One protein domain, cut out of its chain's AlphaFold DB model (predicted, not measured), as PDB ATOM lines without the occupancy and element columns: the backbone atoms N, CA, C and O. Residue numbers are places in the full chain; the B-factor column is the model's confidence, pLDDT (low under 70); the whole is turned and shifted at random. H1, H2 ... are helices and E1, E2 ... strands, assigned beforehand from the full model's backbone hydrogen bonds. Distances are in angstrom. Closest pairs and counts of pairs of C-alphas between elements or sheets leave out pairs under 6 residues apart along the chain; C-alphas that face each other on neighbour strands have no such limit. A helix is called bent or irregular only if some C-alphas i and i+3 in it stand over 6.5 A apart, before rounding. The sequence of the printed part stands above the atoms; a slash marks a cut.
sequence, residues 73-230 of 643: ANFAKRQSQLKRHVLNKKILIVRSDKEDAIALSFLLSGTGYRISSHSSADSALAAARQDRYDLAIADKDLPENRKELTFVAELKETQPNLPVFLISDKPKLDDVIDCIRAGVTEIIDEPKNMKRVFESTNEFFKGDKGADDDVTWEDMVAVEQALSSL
ATOM      1  N   ALA A  73     -13.810-131.707 -39.684       36.25
ATOM      2  CA  ALA A  73     -13.535-130.380 -40.243       36.25
ATOM      3  C   ALA A  73     -14.801-129.515 -40.435       36.25
ATOM      4  O   ALA A  73     -14.758-128.298 -40.246       36.25
ATOM      5  N   ASN A  74     -15.937-130.131 -40.781       37.34
ATOM      6  CA  ASN A  74     -17.213-129.425 -40.929       37.34
ATOM      7  C   ASN A  74     -17.865-129.140 -39.566       37.34
ATOM      8  O   ASN A  74     -18.409-128.054 -39.365       37.34
ATOM      9  N   PHE A  75     -17.747-130.075 -38.618       36.84
ATOM     10  CA  PHE A  75     -18.257-129.935 -37.252       36.84
ATOM     11  C   PHE A  75     -17.596-128.760 -36.510       36.84
ATOM     12  O   PHE A  75     -18.285-127.857 -36.033       36.84
ATOM     13  N   ALA A  76     -16.259-128.688 -36.527       42.66
ATOM     14  CA  ALA A  76     -15.502-127.578 -35.941       42.66
ATOM     15  C   ALA A  76     -15.889-126.209 -36.540       42.66
ATOM     16  O   ALA A  76     -15.959-125.203 -35.828       42.66
ATOM     17  N   LYS A  77     -16.192-126.165 -37.845       36.00
ATOM     18  CA  LYS A  77     -16.594-124.930 -38.528       36.00
ATOM     19  C   LYS A  77     -18.007-124.482 -38.134       36.00
ATOM     20  O   LYS A  77     -18.188-123.288 -37.893       36.00
ATOM     21  N   ARG A  78     -18.970-125.404 -37.985       40.00
ATOM     22  CA  ARG A  78     -20.323-125.099 -37.472       40.00
ATOM     23  C   ARG A  78     -20.296-124.603 -36.021       40.00
ATOM     24  O   ARG A  78     -20.818-123.521 -35.752       40.00
ATOM     25  N   GLN A  79     -19.593-125.298 -35.116       38.19
ATOM     26  CA  GLN A  79     -19.470-124.866 -33.713       38.19
ATOM     27  C   GLN A  79     -18.937-123.428 -33.559       38.19
ATOM     28  O   GLN A  79     -19.310-122.728 -32.618       38.19
ATOM     29  N   SER A  80     -18.078-122.969 -34.478       43.69
ATOM     30  CA  SER A  80     -17.502-121.614 -34.445       43.69
ATOM     31  C   SER A  80     -18.511-120.481 -34.699       43.69
ATOM     32  O   SER A  80     -18.215-119.322 -34.395       43.69
ATOM     33  N   GLN A  81     -19.689-120.802 -35.249       40.97
ATOM     34  CA  GLN A  81     -20.748-119.839 -35.557       40.97
ATOM     35  C   GLN A  81     -21.842-119.838 -34.484       40.97
ATOM     36  O   GLN A  81     -22.130-118.768 -33.951       40.97
ATOM     37  N   LEU A  82     -22.356-121.009 -34.074       42.00
ATOM     38  CA  LEU A  82     -23.352-121.118 -32.990       42.00
ATOM     39  C   LEU A  82     -22.875-120.437 -31.694       42.00
ATOM     40  O   LEU A  82     -23.602-119.649 -31.086       42.00
ATOM     41  N   LYS A  83     -21.597-120.636 -31.336       39.28
ATOM     42  CA  LYS A  83     -20.971-120.031 -30.148       39.28
ATOM     43  C   LYS A  83     -21.021-118.495 -30.111       39.28
ATOM     44  O   LYS A  83     -20.800-117.933 -29.048       39.28
ATOM     45  N   ARG A  84     -21.305-117.775 -31.206       39.00
ATOM     46  CA  ARG A  84     -21.346-116.296 -31.174       39.00
ATOM     47  C   ARG A  84     -22.644-115.683 -30.651       39.00
ATOM     48  O   ARG A  84     -22.585-114.533 -30.223       39.00
ATOM     49  N   HIS A  85     -23.773-116.394 -30.683       45.34
ATOM     50  CA  HIS A  85     -25.068-115.808 -30.307       45.34
ATOM     51  C   HIS A  85     -25.483-116.108 -28.860       45.34
ATOM     52  O   HIS A  85     -25.907-115.187 -28.166       45.34
ATOM     53  N   VAL A  86     -25.281-117.336 -28.364       52.09
ATOM     54  CA  VAL A  86     -25.674-117.700 -26.985       52.09
ATOM     55  C   VAL A  86     -24.727-117.100 -25.928       52.09
ATOM     56  O   VAL A  86     -25.194-116.574 -24.920       52.09
ATOM     57  N   LEU A  87     -23.410-117.042 -26.198       52.97
ATOM     58  CA  LEU A  87     -22.348-116.616 -25.251       52.97
ATOM     59  C   LEU A  87     -22.412-115.156 -24.736       52.97
ATOM     60  O   LEU A  87     -21.491-114.700 -24.046       52.97
ATOM     61  N   ASN A  88     -23.452-114.392 -25.069       62.78
ATOM     62  CA  ASN A  88     -23.620-112.996 -24.651       62.78
ATOM     63  C   ASN A  88     -24.880-112.721 -23.820       62.78
ATOM     64  O   ASN A  88     -24.953-111.636 -23.246       62.78
ATOM     65  N   LYS A  89     -25.827-113.660 -23.719       80.88
ATOM     66  CA  LYS A  89     -27.047-113.482 -22.919       80.88
ATOM     67  C   LYS A  89     -26.739-113.555 -21.419       80.88
ATOM     68  O   LYS A  89     -26.037-114.473 -20.986       80.88
ATOM     69  N   LYS A  90     -27.229-112.584 -20.639       89.00
ATOM     70  CA  LYS A  90     -27.027-112.483 -19.182       89.00
ATOM     71  C   LYS A  90     -28.278-112.887 -18.402       89.00
ATOM     72  O   LYS A  90     -29.324-112.269 -18.571       89.00
ATOM     73  N   ILE A  91     -28.148-113.853 -17.495       90.56
ATOM     74  CA  ILE A  91     -29.222-114.313 -16.605       90.56
ATOM     75  C   ILE A  91     -28.879-113.952 -15.153       90.56
ATOM     76  O   ILE A  91     -27.791-114.265 -14.663       90.56
ATOM     77  N   LEU A  92     -29.808-113.294 -14.466       90.56
ATOM     78  CA  LEU A  92     -29.764-113.058 -13.023       90.56
ATOM     79  C   LEU A  92     -30.492-114.210 -12.320       90.56
ATOM     80  O   LEU A  92     -31.618-114.522 -12.692       90.56
ATOM     81  N   ILE A  93     -29.880-114.838 -11.318       89.69
ATOM     82  CA  ILE A  93     -30.504-115.891 -10.504       89.69
ATOM     83  C   ILE A  93     -30.500-115.430  -9.049       89.69
ATOM     84  O   ILE A  93     -29.443-115.093  -8.516       89.69
ATOM     85  N   VAL A  94     -31.661-115.436  -8.396       87.75
ATOM     86  CA  VAL A  94     -31.797-115.065  -6.983       87.75
ATOM     87  C   VAL A  94     -32.560-116.159  -6.249       87.75
ATOM     88  O   VAL A  94     -33.764-116.297  -6.452       87.75
ATOM     89  N   ARG A  95     -31.871-116.942  -5.411       82.56
ATOM     90  CA  ARG A  95     -32.475-118.000  -4.577       82.56
ATOM     91  C   ARG A  95     -31.856-118.003  -3.182       82.56
ATOM     92  O   ARG A  95     -30.680-117.687  -3.032       82.56
ATOM     93  N   SER A  96     -32.647-118.327  -2.161       77.25
ATOM     94  CA  SER A  96     -32.171-118.378  -0.768       77.25
ATOM     95  C   SER A  96     -31.303-119.602  -0.477       77.25
ATOM     96  O   SER A  96     -30.384-119.515   0.338       77.25
ATOM     97  N   ASP A  97     -31.579-120.721  -1.146       78.75
ATOM     98  CA  ASP A  97     -30.738-121.914  -1.088       78.75
ATOM     99  C   ASP A  97     -29.526-121.758  -2.023       78.75
ATOM    100  O   ASP A  97     -29.642-121.290  -3.160       78.75
ATOM    101  N   LYS A  98     -28.343-122.111  -1.516       75.50
ATOM    102  CA  LYS A  98     -27.063-121.958  -2.213       75.50
ATOM    103  C   LYS A  98     -26.740-123.145  -3.109       75.50
ATOM    104  O   LYS A  98     -26.089-122.939  -4.127       75.50
ATOM    105  N   GLU A  99     -27.156-124.352  -2.744       74.94
ATOM    106  CA  GLU A  99     -26.823-125.571  -3.486       74.94
ATOM    107  C   GLU A  99     -27.656-125.613  -4.768       74.94
ATOM    108  O   GLU A  99     -27.094-125.638  -5.864       74.94
ATOM    109  N   ASP A 100     -28.965-125.393  -4.635       75.62
ATOM    110  CA  ASP A 100     -29.906-125.133  -5.732       75.62
ATOM    111  C   ASP A 100     -29.438-123.984  -6.656       75.62
ATOM    112  O   ASP A 100     -29.486-124.095  -7.885       75.62
ATOM    113  N   ALA A 101     -28.953-122.867  -6.091       80.00
ATOM    114  CA  ALA A 101     -28.448-121.738  -6.880       80.00
ATOM    115  C   ALA A 101     -27.152-122.071  -7.639       80.00
ATOM    116  O   ALA A 101     -26.978-121.632  -8.780       80.00
ATOM    117  N   ILE A 102     -26.241-122.837  -7.028       79.69
ATOM    118  CA  ILE A 102     -25.004-123.302  -7.665       79.69
ATOM    119  C   ILE A 102     -25.341-124.284  -8.788       79.69
ATOM    120  O   ILE A 102     -24.903-124.057  -9.918       79.69
ATOM    121  N   ALA A 103     -26.163-125.301  -8.522       79.75
ATOM    122  CA  ALA A 103     -26.551-126.320  -9.491       79.75
ATOM    123  C   ALA A 103     -27.265-125.707 -10.710       79.75
ATOM    124  O   ALA A 103     -26.865-125.955 -11.852       79.75
ATOM    125  N   LEU A 104     -28.243-124.818 -10.490       82.19
ATOM    126  CA  LEU A 104     -28.936-124.110 -11.574       82.19
ATOM    127  C   LEU A 104     -27.992-123.180 -12.354       82.19
ATOM    128  O   LEU A 104     -28.075-123.109 -13.583       82.19
ATOM    129  N   SER A 105     -27.055-122.507 -11.674       84.81
ATOM    130  CA  SER A 105     -26.040-121.692 -12.354       84.81
ATOM    131  C   SER A 105     -25.081-122.533 -13.202       84.81
ATOM    132  O   SER A 105     -24.713-122.114 -14.298       84.81
ATOM    133  N   PHE A 106     -24.713-123.735 -12.748       79.50
ATOM    134  CA  PHE A 106     -23.843-124.639 -13.492       79.50
ATOM    135  C   PHE A 106     -24.546-125.154 -14.752       79.50
ATOM    136  O   PHE A 106     -24.023-124.964 -15.853       79.50
ATOM    137  N   LEU A 107     -25.761-125.692 -14.603       81.44
ATOM    138  CA  LEU A 107     -26.568-126.239 -15.696       81.44
ATOM    139  C   LEU A 107     -26.822-125.194 -16.796       81.44
ATOM    140  O   LEU A 107     -26.513-125.437 -17.964       81.44
ATOM    141  N   LEU A 108     -27.293-123.994 -16.435       81.12
ATOM    142  CA  LEU A 108     -27.495-122.920 -17.414       81.12
ATOM    143  C   LEU A 108     -26.163-122.435 -18.023       81.12
ATOM    144  O   LEU A 108     -26.117-122.141 -19.220       81.12
ATOM    145  N   SER A 109     -25.056-122.405 -17.264       79.44
ATOM    146  CA  SER A 109     -23.748-121.988 -17.803       79.44
ATOM    147  C   SER A 109     -23.185-122.956 -18.846       79.44
ATOM    148  O   SER A 109     -22.544-122.510 -19.799       79.44
ATOM    149  N   GLY A 110     -23.472-124.259 -18.718       70.94
ATOM    150  CA  GLY A 110     -23.032-125.293 -19.661       70.94
ATOM    151  C   GLY A 110     -23.538-125.057 -21.087       70.94
ATOM    152  O   GLY A 110     -22.830-125.336 -22.054       70.94
ATOM    153  N   THR A 111     -24.716-124.442 -21.225       70.38
ATOM    154  CA  THR A 111     -25.302-124.075 -22.528       70.38
ATOM    155  C   THR A 111     -24.825-122.723 -23.074       70.38
ATOM    156  O   THR A 111     -25.108-122.376 -24.220       70.38
ATOM    157  N   GLY A 112     -24.018-121.984 -22.305       74.69
ATOM    158  CA  GLY A 112     -23.333-120.765 -22.740       74.69
ATOM    159  C   GLY A 112     -23.899-119.454 -22.190       74.69
ATOM    160  O   GLY A 112     -23.332-118.397 -22.478       74.69
ATOM    161  N   TYR A 113     -24.965-119.489 -21.388       83.94
ATOM    162  CA  TYR A 113     -25.491-118.296 -20.722       83.94
ATOM    163  C   TYR A 113     -24.497-117.736 -19.692       83.94
ATOM    164  O   TYR A 113     -23.810-118.475 -18.983       83.94
ATOM    165  N   ARG A 114     -24.420-116.404 -19.577       84.50
ATOM    166  CA  ARG A 114     -23.620-115.729 -18.543       84.50
ATOM    167  C   ARG A 114     -24.482-115.484 -17.317       84.50
ATOM    168  O   ARG A 114     -25.463-114.756 -17.410       84.50
ATOM    169  N   ILE A 115     -24.109-116.041 -16.174       88.88
ATOM    170  CA  ILE A 115     -24.970-116.029 -14.985       88.88
ATOM    171  C   ILE A 115     -24.386-115.162 -13.870       88.88
ATOM    172  O   ILE A 115     -23.171-115.061 -13.703       88.88
ATOM    173  N   SER A 116     -25.271-114.518 -13.114       88.06
ATOM    174  CA  SER A 116     -24.980-113.890 -11.825       88.06
ATOM    175  C   SER A 116     -25.933-114.481 -10.791       88.06
ATOM    176  O   SER A 116     -27.133-114.231 -10.868       88.06
ATOM    177  N   SER A 117     -25.422-115.294  -9.865       88.12
ATOM    178  CA  SER A 117     -26.204-115.904  -8.785       88.12
ATOM    179  C   SER A 117     -26.060-115.116  -7.479       88.12
ATOM    180  O   SER A 117     -24.966-114.697  -7.104       88.12
ATOM    181  N   HIS A 118     -27.186-114.894  -6.801       86.69
ATOM    182  CA  HIS A 118     -27.323-114.026  -5.631       86.69
ATOM    183  C   HIS A 118     -28.202-114.688  -4.561       86.69
ATOM    184  O   HIS A 118     -29.212-115.305  -4.887       86.69
ATOM    185  N   SER A 119     -27.846-114.531  -3.281       80.94
ATOM    186  CA  SER A 119     -28.555-115.162  -2.149       80.94
ATOM    187  C   SER A 119     -29.416-114.203  -1.311       80.94
ATOM    188  O   SER A 119     -29.859-114.561  -0.225       80.94
ATOM    189  N   SER A 120     -29.586-112.963  -1.772       81.06
ATOM    190  CA  SER A 120     -30.386-111.898  -1.148       81.06
ATOM    191  C   SER A 120     -30.781-110.895  -2.235       81.06
ATOM    192  O   SER A 120     -29.990-110.643  -3.158       81.06
ATOM    193  N   ALA A 121     -31.995-110.352  -2.150       82.12
ATOM    194  CA  ALA A 121     -32.575-109.482  -3.166       82.12
ATOM    195  C   ALA A 121     -31.859-108.124  -3.226       82.12
ATOM    196  O   ALA A 121     -31.549-107.674  -4.329       82.12
ATOM    197  N   ASP A 122     -31.457-107.551  -2.087       82.81
ATOM    198  CA  ASP A 122     -30.579-106.366  -2.013       82.81
ATOM    199  C   ASP A 122     -29.339-106.511  -2.916       82.81
ATOM    200  O   ASP A 122     -28.989-105.621  -3.701       82.81
ATOM    201  N   SER A 123     -28.676-107.671  -2.848       84.62
ATOM    202  CA  SER A 123     -27.463-107.935  -3.632       84.62
ATOM    203  C   SER A 123     -27.746-108.074  -5.134       84.62
ATOM    204  O   SER A 123     -26.911-107.689  -5.956       84.62
ATOM    205  N   ALA A 124     -28.928-108.582  -5.494       86.12
ATOM    206  CA  ALA A 124     -29.377-108.729  -6.874       86.12
ATOM    207  C   ALA A 124     -29.835-107.388  -7.474       86.12
ATOM    208  O   ALA A 124     -29.506-107.088  -8.619       86.12
ATOM    209  N   LEU A 125     -30.509-106.536  -6.693       86.00
ATOM    210  CA  LEU A 125     -30.845-105.158  -7.068       86.00
ATOM    211  C   LEU A 125     -29.579-104.312  -7.256       86.00
ATOM    212  O   LEU A 125     -29.472-103.560  -8.225       86.00
ATOM    213  N   ALA A 126     -28.577-104.471  -6.386       86.31
ATOM    214  CA  ALA A 126     -27.280-103.815  -6.543       86.31
ATOM    215  C   ALA A 126     -26.560-104.225  -7.844       86.31
ATOM    216  O   ALA A 126     -25.925-103.375  -8.474       86.31
ATOM    217  N   ALA A 127     -26.691-105.487  -8.273       87.19
ATOM    218  CA  ALA A 127     -26.191-105.963  -9.563       87.19
ATOM    219  C   ALA A 127     -27.032-105.435 -10.742       87.19
ATOM    220  O   ALA A 127     -26.475-104.884 -11.689       87.19
ATOM    221  N   ALA A 128     -28.364-105.494 -10.659       87.88
ATOM    222  CA  ALA A 128     -29.280-104.988 -11.687       87.88
ATOM    223  C   ALA A 128     -29.210-103.459 -11.892       87.88
ATOM    224  O   ALA A 128     -29.586-102.961 -12.952       87.88
ATOM    225  N   ARG A 129     -28.704-102.698 -10.913       87.25
ATOM    226  CA  ARG A 129     -28.389-101.262 -11.059       87.25
ATOM    227  C   ARG A 129     -27.047-101.004 -11.761       87.25
ATOM    228  O   ARG A 129     -26.853 -99.919 -12.301       87.25
ATOM    229  N   GLN A 130     -26.130-101.975 -11.765       85.50
ATOM    230  CA  GLN A 130     -24.809-101.872 -12.403       85.50
ATOM    231  C   GLN A 130     -24.774-102.488 -13.805       85.50
ATOM    232  O   GLN A 130     -24.016-102.026 -14.658       85.50
ATOM    233  N   ASP A 131     -25.570-103.530 -14.042       85.56
ATOM    234  CA  ASP A 131     -25.431-104.405 -15.199       85.56
ATOM    235  C   ASP A 131     -26.793-104.759 -15.822       85.56
ATOM    236  O   ASP A 131     -27.801-104.919 -15.130       85.56
ATOM    237  N   ARG A 132     -26.844-104.868 -17.154       86.00
ATOM    238  CA  ARG A 132     -28.071-105.232 -17.888       86.00
ATOM    239  C   ARG A 132     -28.219-106.747 -17.954       86.00
ATOM    240  O   ARG A 132     -27.254-107.437 -18.278       86.00
ATOM    241  N   TYR A 133     -29.432-107.235 -17.714       90.62
ATOM    242  CA  TYR A 133     -29.784-108.651 -17.808       90.62
ATOM    243  C   TYR A 133     -30.818-108.878 -18.917       90.62
ATOM    244  O   TYR A 133     -31.573-107.974 -19.270       90.62
ATOM    245  N   ASP A 134     -30.823-110.083 -19.484       89.00
ATOM    246  CA  ASP A 134     -31.779-110.534 -20.500       89.00
ATOM    247  C   ASP A 134     -32.930-111.357 -19.898       89.00
ATOM    248  O   ASP A 134     -33.987-111.452 -20.516       89.00
ATOM    249  N   LEU A 135     -32.717-111.954 -18.720       90.00
ATOM    250  CA  LEU A 135     -33.700-112.702 -17.931       90.00
ATOM    251  C   LEU A 135     -33.327-112.644 -16.444       90.00
ATOM    252  O   LEU A 135     -32.141-112.677 -16.103       90.00
ATOM    253  N   ALA A 136     -34.326-112.593 -15.568       89.81
ATOM    254  CA  ALA A 136     -34.162-112.847 -14.141       89.81
ATOM    255  C   ALA A 136     -34.980-114.070 -13.707       89.81
ATOM    256  O   ALA A 136     -36.143-114.201 -14.075       89.81
ATOM    257  N   ILE A 137     -34.375-114.936 -12.900       89.50
ATOM    258  CA  ILE A 137     -35.003-116.093 -12.262       89.50
ATOM    259  C   ILE A 137     -34.973-115.829 -10.755       89.50
ATOM    260  O   ILE A 137     -33.895-115.714 -10.166       89.50
ATOM    261  N   ALA A 138     -36.144-115.681 -10.145       87.31
ATOM    262  CA  ALA A 138     -36.306-115.265  -8.758       87.31
ATOM    263  C   ALA A 138     -37.061-116.324  -7.948       87.31
ATOM    264  O   ALA A 138     -38.068-116.861  -8.399       87.31
ATOM    265  N   ASP A 139     -36.598-116.592  -6.734       84.94
ATOM    266  CA  ASP A 139     -37.295-117.443  -5.774       84.94
ATOM    267  C   ASP A 139     -38.379-116.645  -5.028       84.94
ATOM    268  O   ASP A 139     -38.166-115.503  -4.596       84.94
ATOM    269  N   LYS A 140     -39.561-117.234  -4.868       74.50
ATOM    270  CA  LYS A 140     -40.661-116.639  -4.104       74.50
ATOM    271  C   LYS A 140     -40.403-116.690  -2.597       74.50
ATOM    272  O   LYS A 140     -40.799-115.768  -1.886       74.50
ATOM    273  N   ASP A 141     -39.718-117.722  -2.103       69.69
ATOM    274  CA  ASP A 141     -39.547-117.942  -0.662       69.69
ATOM    275  C   ASP A 141     -38.426-117.096  -0.030       69.69
ATOM    276  O   ASP A 141     -38.270-117.093   1.199       69.69
ATOM    277  N   LEU A 142     -37.703-116.298  -0.825       68.19
ATOM    278  CA  LEU A 142     -36.788-115.254  -0.347       68.19
ATOM    279  C   LEU A 142     -37.484-114.344   0.686       68.19
ATOM    280  O   LEU A 142     -38.520-113.762   0.371       68.19
ATOM    281  N   PRO A 143     -36.938-114.151   1.904       58.97
ATOM    282  CA  PRO A 143     -37.619-113.404   2.970       58.97
ATOM    283  C   PRO A 143     -37.906-111.940   2.600       58.97
ATOM    284  O   PRO A 143     -38.925-111.392   3.011       58.97
ATOM    285  N   GLU A 144     -37.050-111.345   1.766       57.94
ATOM    286  CA  GLU A 144     -37.176-109.998   1.188       57.94
ATOM    287  C   GLU A 144     -38.294-109.889   0.118       57.94
ATOM    288  O   GLU A 144     -38.674-108.786  -0.267       57.94
ATOM    289  N   ASN A 145     -38.841-111.022  -0.347       58.44
ATOM    290  CA  ASN A 145     -39.846-111.131  -1.417       58.44
ATOM    291  C   ASN A 145     -41.241-111.570  -0.896       58.44
ATOM    292  O   ASN A 145     -42.224-111.542  -1.633       58.44
ATOM    293  N   ARG A 146     -41.356-111.943   0.393       53.97
ATOM    294  CA  ARG A 146     -42.579-112.505   1.024       53.97
ATOM    295  C   ARG A 146     -43.728-111.510   1.252       53.97
ATOM    296  O   ARG A 146     -44.755-111.892   1.808       53.97
ATOM    297  N   LYS A 147     -43.571-110.245   0.863       55.16
ATOM    298  CA  LYS A 147     -44.643-109.241   0.849       55.16
ATOM    299  C   LYS A 147     -44.794-108.718  -0.569       55.16
ATOM    300  O   LYS A 147     -43.858-108.124  -1.084       55.16
ATOM    301  N   GLU A 148     -45.961-108.942  -1.174       59.31
ATOM    302  CA  GLU A 148     -46.416-108.257  -2.399       59.31
ATOM    303  C   GLU A 148     -45.427-108.308  -3.592       59.31
ATOM    304  O   GLU A 148     -45.496-107.480  -4.497       59.31
ATOM    305  N   LEU A 149     -44.508-109.288  -3.609       72.38
ATOM    306  CA  LEU A 149     -43.416-109.425  -4.584       72.38
ATOM    307  C   LEU A 149     -42.553-108.152  -4.728       72.38
ATOM    308  O   LEU A 149     -42.128-107.800  -5.833       72.38
ATOM    309  N   THR A 150     -42.266-107.465  -3.614       74.94
ATOM    310  CA  THR A 150     -41.500-106.199  -3.563       74.94
ATOM    311  C   THR A 150     -40.214-106.211  -4.389       74.94
ATOM    312  O   THR A 150     -39.951-105.260  -5.125       74.94
ATOM    313  N   PHE A 151     -39.440-107.301  -4.352       82.25
ATOM    314  CA  PHE A 151     -38.224-107.424  -5.163       82.25
ATOM    315  C   PHE A 151     -38.514-107.410  -6.674       82.25
ATOM    316  O   PHE A 151     -37.782-106.771  -7.426       82.25
ATOM    317  N   VAL A 152     -39.583-108.069  -7.133       83.88
ATOM    318  CA  VAL A 152     -39.969-108.080  -8.557       83.88
ATOM    319  C   VAL A 152     -40.398-106.682  -9.013       83.88
ATOM    320  O   VAL A 152     -40.038-106.266 -10.116       83.88
ATOM    321  N   ALA A 153     -41.103-105.939  -8.154       83.12
ATOM    322  CA  ALA A 153     -41.474-104.552  -8.412       83.12
ATOM    323  C   ALA A 153     -40.232-103.647  -8.543       83.12
ATOM    324  O   ALA A 153     -40.038-103.037  -9.594       83.12
ATOM    325  N   GLU A 154     -39.332-103.632  -7.552       84.38
ATOM    326  CA  GLU A 154     -38.093-102.831  -7.592       84.38
ATOM    327  C   GLU A 154     -37.152-103.228  -8.745       84.38
ATOM    328  O   GLU A 154     -36.476-102.380  -9.347       84.38
ATOM    329  N   LEU A 155     -37.115-104.516  -9.096       86.25
ATOM    330  CA  LEU A 155     -36.349-105.015 -10.234       86.25
ATOM    331  C   LEU A 155     -36.918-104.493 -11.562       86.25
ATOM    332  O   LEU A 155     -36.140-104.134 -12.449       86.25
ATOM    333  N   LYS A 156     -38.247-104.380 -11.696       84.69
ATOM    334  CA  LYS A 156     -38.894-103.765 -12.866       84.69
ATOM    335  C   LYS A 156     -38.831-102.242 -12.871       84.69
ATOM    336  O   LYS A 156     -38.693-101.681 -13.952       84.69
ATOM    337  N   GLU A 157     -38.840-101.560 -11.730       86.06
ATOM    338  CA  GLU A 157     -38.509-100.125 -11.695       86.06
ATOM    339  C   GLU A 157     -37.077 -99.883 -12.204       86.06
ATOM    340  O   GLU A 157     -36.827 -98.960 -12.981       86.06
ATOM    341  N   THR A 158     -36.144-100.766 -11.833       85.31
ATOM    342  CA  THR A 158     -34.743-100.710 -12.278       85.31
ATOM    343  C   THR A 158     -34.589-101.091 -13.762       85.31
ATOM    344  O   THR A 158     -33.836-100.442 -14.494       85.31
ATOM    345  N   GLN A 159     -35.283-102.134 -14.237       87.38
ATOM    346  CA  GLN A 159     -35.248-102.608 -15.630       87.38
ATOM    347  C   GLN A 159     -36.659-103.006 -16.132       87.38
ATOM    348  O   GLN A 159     -36.990-104.191 -16.143       87.38
ATOM    349  N   PRO A 160     -37.481-102.061 -16.641       85.06
ATOM    350  CA  PRO A 160     -38.889-102.326 -16.995       85.06
ATOM    351  C   PRO A 160     -39.115-103.427 -18.039       85.06
ATOM    352  O   PRO A 160     -40.138-104.107 -18.021       85.06
ATOM    353  N   ASN A 161     -38.141-103.621 -18.933       84.62
ATOM    354  CA  ASN A 161     -38.198-104.604 -20.017       84.62
ATOM    355  C   ASN A 161     -37.572-105.962 -19.638       84.62
ATOM    356  O   ASN A 161     -37.416-106.807 -20.516       84.62
ATOM    357  N   LEU A 162     -37.159-106.164 -18.382       88.31
ATOM    358  CA  LEU A 162     -36.582-107.425 -17.916       88.31
ATOM    359  C   LEU A 162     -37.708-108.462 -17.722       88.31
ATOM    360  O   LEU A 162     -38.610-108.234 -16.899       88.31
ATOM    361  N   PRO A 163     -37.702-109.584 -18.470       89.12
ATOM    362  CA  PRO A 163     -38.561-110.717 -18.161       89.12
ATOM    363  C   PRO A 163     -38.120-111.342 -16.835       89.12
ATOM    364  O   PRO A 163     -36.927-111.397 -16.519       89.12
ATOM    365  N   VAL A 164     -39.099-111.790 -16.052       88.94
ATOM    366  CA  VAL A 164     -38.880-112.361 -14.718       88.94
ATOM    367  C   VAL A 164     -39.626-113.681 -14.626       88.94
ATOM    368  O   VAL A 164     -40.842-113.708 -14.804       88.94
ATOM    369  N   PHE A 165     -38.906-114.757 -14.334       89.50
ATOM    370  CA  PHE A 165     -39.471-116.052 -13.974       89.50
ATOM    371  C   PHE A 165     -39.499-116.170 -12.453       89.50
ATOM    372  O   PHE A 165     -38.475-115.945 -11.804       89.50
ATOM    373  N   LEU A 166     -40.656-116.516 -11.888       86.31
ATOM    374  CA  LEU A 166     -40.796-116.762 -10.455       86.31
ATOM    375  C   LEU A 166     -40.861-118.267 -10.183       86.31
ATOM    376  O   LEU A 166     -41.738-118.958 -10.695       86.31
ATOM    377  N   ILE A 167     -39.955-118.758  -9.348       85.62
ATOM    378  CA  ILE A 167     -39.952-120.128  -8.834       85.62
ATOM    379  C   ILE A 167     -40.743-120.161  -7.517       85.62
ATOM    380  O   ILE A 167     -40.501-119.338  -6.635       85.62
ATOM    381  N   SER A 168     -41.681-121.103  -7.371       80.38
ATOM    382  CA  SER A 168     -42.511-121.279  -6.166       80.38
ATOM    383  C   SER A 168     -42.784-122.756  -5.910       80.38
ATOM    384  O   SER A 168     -43.322-123.425  -6.783       80.38
ATOM    385  N   ASP A 169     -42.566-123.249  -4.688       71.25
ATOM    386  CA  ASP A 169     -43.240-124.483  -4.259       71.25
ATOM    387  C   ASP A 169     -44.750-124.183  -4.141       71.25
ATOM    388  O   ASP A 169     -45.139-123.252  -3.430       71.25
ATOM    389  N   LYS A 170     -45.599-124.906  -4.887       66.62
ATOM    390  CA  LYS A 170     -47.079-124.869  -4.800       66.62
ATOM    391  C   LYS A 170     -47.695-123.445  -4.784       66.62
ATOM    392  O   LYS A 170     -48.234-123.020  -3.755       66.62
ATOM    393  N   PRO A 171     -47.666-122.692  -5.902       70.25
ATOM    394  CA  PRO A 171     -48.327-121.389  -5.989       70.25
ATOM    395  C   PRO A 171     -49.847-121.505  -5.772       70.25
ATOM    396  O   PRO A 171     -50.516-122.351  -6.363       70.25
ATOM    397  N   LYS A 172     -50.407-120.630  -4.932       75.50
ATOM    398  CA  LYS A 172     -51.857-120.486  -4.729       75.50
ATOM    399  C   LYS A 172     -52.446-119.552  -5.783       75.50
ATOM    400  O   LYS A 172     -51.734-118.763  -6.399       75.50
ATOM    401  N   LEU A 173     -53.770-119.580  -5.940       74.25
ATOM    402  CA  LEU A 173     -54.474-118.702  -6.881       74.25
ATOM    403  C   LEU A 173     -54.186-117.210  -6.627       74.25
ATOM    404  O   LEU A 173     -53.969-116.463  -7.578       74.25
ATOM    405  N   ASP A 174     -54.119-116.798  -5.358       74.25
ATOM    406  CA  ASP A 174     -53.794-115.420  -4.971       74.25
ATOM    407  C   ASP A 174     -52.362-115.035  -5.386       74.25
ATOM    408  O   ASP A 174     -52.154-113.972  -5.970       74.25
ATOM    409  N   ASP A 175     -51.391-115.941  -5.192       72.38
ATOM    410  CA  ASP A 175     -49.998-115.732  -5.613       72.38
ATOM    411  C   ASP A 175     -49.902-115.511  -7.129       72.38
ATOM    412  O   ASP A 175     -49.176-114.630  -7.585       72.38
ATOM    413  N   VAL A 176     -50.645-116.293  -7.923       75.19
ATOM    414  CA  VAL A 176     -50.676-116.170  -9.392       75.19
ATOM    415  C   VAL A 176     -51.256-114.818  -9.818       75.19
ATOM    416  O   VAL A 176     -50.734-114.184 -10.735       75.19
ATOM    417  N   ILE A 177     -52.298-114.337  -9.133       79.00
ATOM    418  CA  ILE A 177     -52.890-113.017  -9.386       79.00
ATOM    419  C   ILE A 177     -51.878-111.899  -9.087       79.00
ATOM    420  O   ILE A 177     -51.746-110.968  -9.887       79.00
ATOM    421  N   ASP A 178     -51.129-111.996  -7.988       78.12
ATOM    422  CA  ASP A 178     -50.112-111.002  -7.629       78.12
ATOM    423  C   ASP A 178     -48.868-111.068  -8.529       78.12
ATOM    424  O   ASP A 178     -48.335-110.026  -8.909       78.12
ATOM    425  N   CYS A 179     -48.479-112.254  -9.008       79.69
ATOM    426  CA  CYS A 179     -47.468-112.407 -10.060       79.69
ATOM    427  C   CYS A 179     -47.866-111.677 -11.352       79.69
ATOM    428  O   CYS A 179     -47.056-110.952 -11.934       79.69
ATOM    429  N   ILE A 180     -49.123-111.827 -11.787       78.69
ATOM    430  CA  ILE A 180     -49.658-111.147 -12.978       78.69
ATOM    431  C   ILE A 180     -49.678-109.624 -12.769       78.69
ATOM    432  O   ILE A 180     -49.289-108.880 -13.671       78.69
ATOM    433  N   ARG A 181     -50.061-109.143 -11.576       80.31
ATOM    434  CA  ARG A 181     -50.017-107.711 -11.209       80.31
ATOM    435  C   ARG A 181     -48.592-107.149 -11.209       80.31
ATOM    436  O   ARG A 181     -48.380-106.052 -11.719       80.31
ATOM    437  N   ALA A 182     -47.622-107.909 -10.702       78.25
ATOM    438  CA  ALA A 182     -46.199-107.573 -10.736       78.25
ATOM    439  C   ALA A 182     -45.562-107.739 -12.134       78.25
ATOM    440  O   ALA A 182     -44.392-107.409 -12.325       78.25
ATOM    441  N   GLY A 183     -46.299-108.246 -13.130       79.31
ATOM    442  CA  GLY A 183     -45.812-108.447 -14.498       79.31
ATOM    443  C   GLY A 183     -44.752-109.547 -14.632       79.31
ATOM    444  O   GLY A 183     -43.877-109.448 -15.502       79.31
ATOM    445  N   VAL A 184     -44.786-110.553 -13.753       85.44
ATOM    446  CA  VAL A 184     -44.005-111.795 -13.881       85.44
ATOM    447  C   VAL A 184     -44.310-112.430 -15.243       85.44
ATOM    448  O   VAL A 184     -45.453-112.443 -15.692       85.44
ATOM    449  N   THR A 185     -43.273-112.907 -15.927       84.50
ATOM    450  CA  THR A 185     -43.365-113.468 -17.282       84.50
ATOM    451  C   THR A 185     -43.821-114.923 -17.261       84.50
ATOM    452  O   THR A 185     -44.631-115.313 -18.094       84.50
ATOM    453  N   GLU A 186     -43.331-115.703 -16.297       83.44
ATOM    454  CA  GLU A 186     -43.679-117.115 -16.121       83.44
ATOM    455  C   GLU A 186     -43.574-117.509 -14.641       83.44
ATOM    456  O   GLU A 186     -42.752-116.955 -13.903       83.44
ATOM    457  N   ILE A 187     -44.403-118.459 -14.203       82.38
ATOM    458  CA  ILE A 187     -44.370-119.032 -12.853       82.38
ATOM    459  C   ILE A 187     -44.036-120.514 -12.991       82.38
ATOM    460  O   ILE A 187     -44.728-121.237 -13.706       82.38
ATOM    461  N   ILE A 188     -42.999-120.960 -12.286       82.75
ATOM    462  CA  ILE A 188     -42.535-122.346 -12.286       82.75
ATOM    463  C   ILE A 188     -42.862-122.935 -10.910       82.75
ATOM    464  O   ILE A 188     -42.331-122.497  -9.888       82.75
ATOM    465  N   ASP A 189     -43.777-123.902 -10.894       71.19
ATOM    466  CA  ASP A 189     -44.438-124.470  -9.709       71.19
ATOM    467  C   ASP A 189     -43.691-125.657  -9.061       71.19
ATOM    468  O   ASP A 189     -44.160-126.235  -8.077       71.19
ATOM    469  N   GLU A 190     -42.507-125.995  -9.581       69.50
ATOM    470  CA  GLU A 190     -41.663-127.107  -9.134       69.50
ATOM    471  C   GLU A 190     -40.202-126.644  -8.914       69.50
ATOM    472  O   GLU A 190     -39.367-126.782  -9.810       69.50
ATOM    473  N   PRO A 191     -39.836-126.107  -7.730       61.25
ATOM    474  CA  PRO A 191     -38.523-125.483  -7.496       61.25
ATOM    475  C   PRO A 191     -37.330-126.435  -7.621       61.25
ATOM    476  O   PRO A 191     -36.235-126.004  -7.978       61.25
ATOM    477  N   LYS A 192     -37.547-127.727  -7.349       62.31
ATOM    478  CA  LYS A 192     -36.533-128.783  -7.481       62.31
ATOM    479  C   LYS A 192     -36.401-129.311  -8.913       62.31
ATOM    480  O   LYS A 192     -35.417-129.970  -9.230       62.31
ATOM    481  N   ASN A 193     -37.371-129.038  -9.789       71.19
ATOM    482  CA  ASN A 193     -37.376-129.554 -11.153       71.19
ATOM    483  C   ASN A 193     -36.504-128.673 -12.065       71.19
ATOM    484  O   ASN A 193     -36.992-127.923 -12.915       71.19
ATOM    485  N   MET A 194     -35.183-128.763 -11.873       73.56
ATOM    486  CA  MET A 194     -34.178-128.022 -12.650       73.56
ATOM    487  C   MET A 194     -34.352-128.209 -14.163       73.56
ATOM    488  O   MET A 194     -34.105-127.274 -14.930       73.56
ATOM    489  N   LYS A 195     -34.827-129.393 -14.579       75.25
ATOM    490  CA  LYS A 195     -35.172-129.722 -15.963       75.25
ATOM    491  C   LYS A 195     -36.138-128.692 -16.553       75.25
ATOM    492  O   LYS A 195     -35.853-128.097 -17.590       75.25
ATOM    493  N   ARG A 196     -37.237-128.427 -15.844       78.31
ATOM    494  CA  ARG A 196     -38.317-127.536 -16.278       78.31
ATOM    495  C   ARG A 196     -37.898-126.066 -16.291       78.31
ATOM    496  O   ARG A 196     -38.207-125.356 -17.239       78.31
ATOM    497  N   VAL A 197     -37.104-125.630 -15.305       80.19
ATOM    498  CA  VAL A 197     -36.513-124.274 -15.295       80.19
ATOM    499  C   VAL A 197     -35.615-124.048 -16.515       80.19
ATOM    500  O   VAL A 197     -35.624-122.964 -17.105       80.19
ATOM    501  N   PHE A 198     -34.858-125.069 -16.926       81.38
ATOM    502  CA  PHE A 198     -34.067-125.018 -18.151       81.38
ATOM    503  C   PHE A 198     -34.935-125.030 -19.415       81.38
ATOM    504  O   PHE A 198     -34.689-124.219 -20.305       81.38
ATOM    505  N   GLU A 199     -35.946-125.900 -19.483       79.44
ATOM    506  CA  GLU A 199     -36.903-126.006 -20.595       79.44
ATOM    507  C   GLU A 199     -37.543-124.639 -20.900       79.44
ATOM    508  O   GLU A 199     -37.327-124.110 -21.993       79.44
ATOM    509  N   SER A 200     -38.180-124.001 -19.908       81.62
ATOM    510  CA  SER A 200     -38.766-122.656 -20.034       81.62
ATOM    511  C   SER A 200     -37.736-121.592 -20.430       81.62
ATOM    512  O   SER A 200     -37.981-120.766 -21.308       81.62
ATOM    513  N   THR A 201     -36.539-121.615 -19.827       83.25
ATOM    514  CA  THR A 201     -35.470-120.648 -20.148       83.25
ATOM    515  C   THR A 201     -34.995-120.787 -21.595       83.25
ATOM    516  O   THR A 201     -34.748-119.787 -22.274       83.25
ATOM    517  N   ASN A 202     -34.870-122.018 -22.087       80.00
ATOM    518  CA  ASN A 202     -34.404-122.292 -23.437       80.00
ATOM    519  C   ASN A 202     -35.503-122.014 -24.476       80.00
ATOM    520  O   ASN A 202     -35.211-121.430 -25.518       80.00
ATOM    521  N   GLU A 203     -36.767-122.346 -24.190       79.56
ATOM    522  CA  GLU A 203     -37.914-121.988 -25.037       79.56
ATOM    523  C   GLU A 203     -38.069-120.464 -25.167       79.56
ATOM    524  O   GLU A 203     -38.170-119.940 -26.281       79.56
ATOM    525  N   PHE A 204     -37.957-119.732 -24.054       82.31
ATOM    526  CA  PHE A 204     -38.006-118.270 -24.038       82.31
ATOM    527  C   PHE A 204     -36.946-117.625 -24.948       82.31
ATOM    528  O   PHE A 204     -37.247-116.684 -25.686       82.31
ATOM    529  N   PHE A 205     -35.714-118.149 -24.960       78.88
ATOM    530  CA  PHE A 205     -34.663-117.652 -25.857       78.88
ATOM    531  C   PHE A 205     -34.737-118.213 -27.291       78.88
ATOM    532  O   PHE A 205     -34.307-117.519 -28.216       78.88
ATOM    533  N   LYS A 206     -35.340-119.391 -27.517       67.62
ATOM    534  CA  LYS A 206     -35.659-119.926 -28.861       67.62
ATOM    535  C   LYS A 206     -36.691-119.073 -29.620       67.62
ATOM    536  O   LYS A 206     -36.775-119.175 -30.844       67.62
ATOM    537  N   GLY A 207     -37.439-118.208 -28.929       49.25
ATOM    538  CA  GLY A 207     -38.469-117.346 -29.520       49.25
ATOM    539  C   GLY A 207     -37.994-116.360 -30.604       49.25
ATOM    540  O   GLY A 207     -38.798-115.973 -31.453       49.25
ATOM    541  N   ASP A 208     -36.709-115.970 -30.647       47.88
ATOM    542  CA  ASP A 208     -36.181-115.055 -31.680       47.88
ATOM    543  C   ASP A 208     -35.463-115.786 -32.835       47.88
ATOM    544  O   ASP A 208     -34.253-115.659 -33.032       47.88
ATOM    545  N   LYS A 209     -36.287-116.448 -33.665       37.84
ATOM    546  CA  LYS A 209     -35.988-117.090 -34.967       37.84
ATOM    547  C   LYS A 209     -35.343-118.479 -34.878       37.84
ATOM    548  O   LYS A 209     -34.239-118.657 -34.377       37.84
ATOM    549  N   GLY A 210     -36.025-119.453 -35.484       43.91
ATOM    550  CA  GLY A 210     -35.625-120.858 -35.467       43.91
ATOM    551  C   GLY A 210     -34.293-121.149 -36.163       43.91
ATOM    552  O   GLY A 210     -34.068-120.757 -37.312       43.91
ATOM    553  N   ALA A 211     -33.461-121.922 -35.470       35.25
ATOM    554  CA  ALA A 211     -32.371-122.711 -36.020       35.25
ATOM    555  C   ALA A 211     -32.521-124.149 -35.495       35.25
ATOM    556  O   ALA A 211     -32.811-124.356 -34.318       35.25
ATOM    557  N   ASP A 212     -32.367-125.116 -36.393       41.62
ATOM    558  CA  ASP A 212     -32.586-126.547 -36.161       41.62
ATOM    559  C   ASP A 212     -31.293-127.191 -35.616       41.62
ATOM    560  O   ASP A 212     -30.527-127.806 -36.354       41.62
ATOM    561  N   ASP A 213     -31.004-126.928 -34.337       43.94
ATOM    562  CA  ASP A 213     -29.855-127.441 -33.571       43.94
ATOM    563  C   ASP A 213     -30.298-127.632 -32.097       43.94
ATOM    564  O   ASP A 213     -30.037-126.786 -31.237       43.94
ATOM    565  N   ASP A 214     -31.021-128.718 -31.795       42.81
ATOM    566  CA  ASP A 214     -31.450-129.027 -30.423       42.81
ATOM    567  C   ASP A 214     -30.289-129.534 -29.553       42.81
ATOM    568  O   ASP A 214     -29.635-130.525 -29.877       42.81
ATOM    569  N   VAL A 215     -30.092-128.897 -28.394       47.78
ATOM    570  CA  VAL A 215     -29.428-129.532 -27.245       47.78
ATOM    571  C   VAL A 215     -30.461-130.471 -26.633       47.78
ATOM    572  O   VAL A 215     -31.357-130.022 -25.915       47.78
ATOM    573  N   THR A 216     -30.396-131.753 -26.985       51.00
ATOM    574  CA  THR A 216     -31.336-132.757 -26.481       51.00
ATOM    575  C   THR A 216     -31.024-133.115 -25.030       51.00
ATOM    576  O   THR A 216     -29.892-132.993 -24.556       51.00
ATOM    577  N   TRP A 217     -32.033-133.619 -24.316       47.22
ATOM    578  CA  TRP A 217     -31.868-134.106 -22.943       47.22
ATOM    579  C   TRP A 217     -30.800-135.202 -22.810       47.22
ATOM    580  O   TRP A 217     -30.186-135.325 -21.759       47.22
ATOM    581  N   GLU A 218     -30.515-135.939 -23.884       46.41
ATOM    582  CA  GLU A 218     -29.487-136.986 -23.940       46.41
ATOM    583  C   GLU A 218     -28.062-136.430 -23.735       46.41
ATOM    584  O   GLU A 218     -27.281-137.026 -22.995       46.41
ATOM    585  N   ASP A 219     -27.740-135.253 -24.292       54.84
ATOM    586  CA  ASP A 219     -26.475-134.548 -24.011       54.84
ATOM    587  C   ASP A 219     -26.430-134.024 -22.561       54.84
ATOM    588  O   ASP A 219     -25.361-133.908 -21.956       54.84
ATOM    589  N   MET A 220     -27.595-133.721 -21.978       52.88
ATOM    590  CA  MET A 220     -27.704-133.248 -20.598       52.88
ATOM    591  C   MET A 220     -27.610-134.377 -19.570       52.88
ATOM    592  O   MET A 220     -27.099-134.113 -18.487       52.88
ATOM    593  N   VAL A 221     -27.954-135.629 -19.903       51.47
ATOM    594  CA  VAL A 221     -27.730-136.794 -19.019       51.47
ATOM    595  C   VAL A 221     -26.248-136.944 -18.647       51.47
ATOM    596  O   VAL A 221     -25.939-137.347 -17.533       51.47
ATOM    597  N   ALA A 222     -25.306-136.546 -19.511       51.56
ATOM    598  CA  ALA A 222     -23.880-136.533 -19.165       51.56
ATOM    599  C   ALA A 222     -23.509-135.443 -18.131       51.56
ATOM    600  O   ALA A 222     -22.587-135.625 -17.335       51.56
ATOM    601  N   VAL A 223     -24.229-134.315 -18.121       51.47
ATOM    602  CA  VAL A 223     -24.085-133.233 -17.127       51.47
ATOM    603  C   VAL A 223     -24.832-133.584 -15.838       51.47
ATOM    604  O   VAL A 223     -24.347-133.286 -14.753       51.47
ATOM    605  N   GLU A 224     -25.971-134.262 -15.952       45.50
ATOM    606  CA  GLU A 224     -26.769-134.778 -14.843       45.50
ATOM    607  C   GLU A 224     -26.018-135.895 -14.113       45.50
ATOM    608  O   GLU A 224     -25.824-135.784 -12.915       45.50
ATOM    609  N   GLN A 225     -25.421-136.868 -14.810       47.56
ATOM    610  CA  GLN A 225     -24.502-137.848 -14.210       47.56
ATOM    611  C   GLN A 225     -23.283-137.185 -13.544       47.56
ATOM    612  O   GLN A 225     -22.832-137.634 -12.488       47.56
ATOM    613  N   ALA A 226     -22.766-136.089 -14.112       45.75
ATOM    614  CA  ALA A 226     -21.704-135.288 -13.496       45.75
ATOM    615  C   ALA A 226     -22.183-134.453 -12.288       45.75
ATOM    616  O   ALA A 226     -21.355-134.048 -11.477       45.75
ATOM    617  N   LEU A 227     -23.492-134.209 -12.145       42.31
ATOM    618  CA  LEU A 227     -24.107-133.553 -10.988       42.31
ATOM    619  C   LEU A 227     -24.538-134.568  -9.923       42.31
ATOM    620  O   LEU A 227     -24.250-134.341  -8.759       42.31
ATOM    621  N   SER A 228     -25.112-135.718 -10.278       41.62
ATOM    622  CA  SER A 228     -25.462-136.807  -9.349       41.62
ATOM    623  C   SER A 228     -24.233-137.481  -8.727       41.62
ATOM    624  O   SER A 228     -24.316-138.035  -7.636       41.62
ATOM    625  N   SER A 229     -23.068-137.399  -9.384       43.56
ATOM    626  CA  SER A 229     -21.768-137.774  -8.797       43.56
ATOM    627  C   SER A 229     -21.115-136.661  -7.956       43.56
ATOM    628  O   SER A 229     -20.068-136.893  -7.354       43.56
ATOM    629  N   LEU A 230     -21.735-135.478  -7.875       41.19
ATOM    630  CA  LEU A 230     -21.392-134.390  -6.945       41.19
ATOM    631  C   LEU A 230     -22.456-134.188  -5.844       41.19
ATOM    632  O   LEU A 230     -22.132-133.665  -4.782       41.19
TER     633      LEU A 230
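Overview. This is residues 73 to 230 of the 643 residues of the protein "Response regulatory domain-containing protein" of Opitutales bacterium TMED158 (UniProt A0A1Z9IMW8). A twisted sheet of five parallel strands is the core, with helices over both faces: H2 and H6 cover one, H3, H4 and H5 the other. At one end residues 73 to 81 of H1 stick out as an arm that makes much of the length, and the last helix, H7, lies off the sheet, beyond H2. The printed part has 158 residues, with seven named helices and five named strands in the order H1 E1 H2 E2 H3 E3 H4 E4 H5 E5 H6 H7; the sheet runs E2 E1 E3 E4 E5, and the class is mixed, helices and strands. The whole is compact, with a radius of gyration of the C-alphas of 16.3 A, yet its outline is elongated, 55 by 33 by 27 A; the body without residues 73 to 81 spans 40 by 31 by 27 A.

Along the chain. H1, residues 73 to 86, begins with C-alpha 73 at (-13.535, -130.380, -40.243) and is 22.0 A long; it is neither bent nor irregular, but only just: C-alphas 82 and 85 are 6.2 A apart. E1, residues 90 to 94, measures 13.4 A and begins with C-alpha 90 at (-27.027, -112.483, -19.182). H2, residues 98 to 110, is 18.2 A long, and E2, residues 114 to 118, is 13.5 A. H3 is residues 121 to 128, 10.2 A; E3 is residues 135 to 139, 13.5 A; H4 is residues 150 to 158, 12.3 A. E4, residues 164 to 167, measures 9.8 A, H5, residues 173 to 181, 12.6 A, and E5, residues 186 to 188, 6.6 A. H6, residues 194 to 206, is 18.2 A long. H7, residues 217 to 228, is 15.3 A long and ends with C-alpha 228 at (-25.462, -136.807, -9.349).

Arrangement. In the sheet E2 and E5 are the edge strands. Across E2 and E1, N 91 and O 114 are 2.8 A apart; across E1 and E3, N 137 and O 92 are 2.8 A apart; across E3 and E4, N 165 and O 136 are 2.8 A apart; across E4 and E5, N 166 and O 186 are 2.9 A apart, each within hydrogen-bond range. The sheet and its helices make three layers, H2 and H6 on one face, H3, H4 and H5 on the other. E1, H2, E2, then E3, H4, E4, then E4, H5, E5 are strand-helix-strand units, parallel neighbour strands joined through a helix, and E2, H3, E3 is a split one, with E1 between its strands; each crossover is right-handed. H2 is over E2 and E1 at a height over the sheet of 9.0 A, and H6 is over E4 at 9.6 A. H2 and H6 only just touch, with 3 pairs of C-alphas within 8 A, the closest those of Leu 104 and Met 194 at 6.6 A. H3 touches H4 at a shallow tilt of 15 degrees, the same way, the closest C-alphas being those of Ala 121 and Phe 151 at 6.3 A. H7 is not on the sheet; it is close to H2 but not clearly touching, the closest C-alphas being those of Leu 107 and Val 223 at 7.6 A. H1 is not on the sheet and touches no helix. Every O i to N i+4 pair is within hydrogen-bond range in H2, H3, H4, H5 and H6; in H1 it is 5 of 10 and in H7 6 of 8.

Size, cuts and confidence. The two C-alphas farthest apart are those of Ala 73 and Lys 147, at 55.7 A. The printed part has no cut and no long link; the links H3 to E3, E3 to H4 and H6 to H7 are short, the others tight. The mean pLDDT of the printed part is 71.0, and 53 residues are under 70, among them 73 to 88, 141 to 148 and 206 to 230.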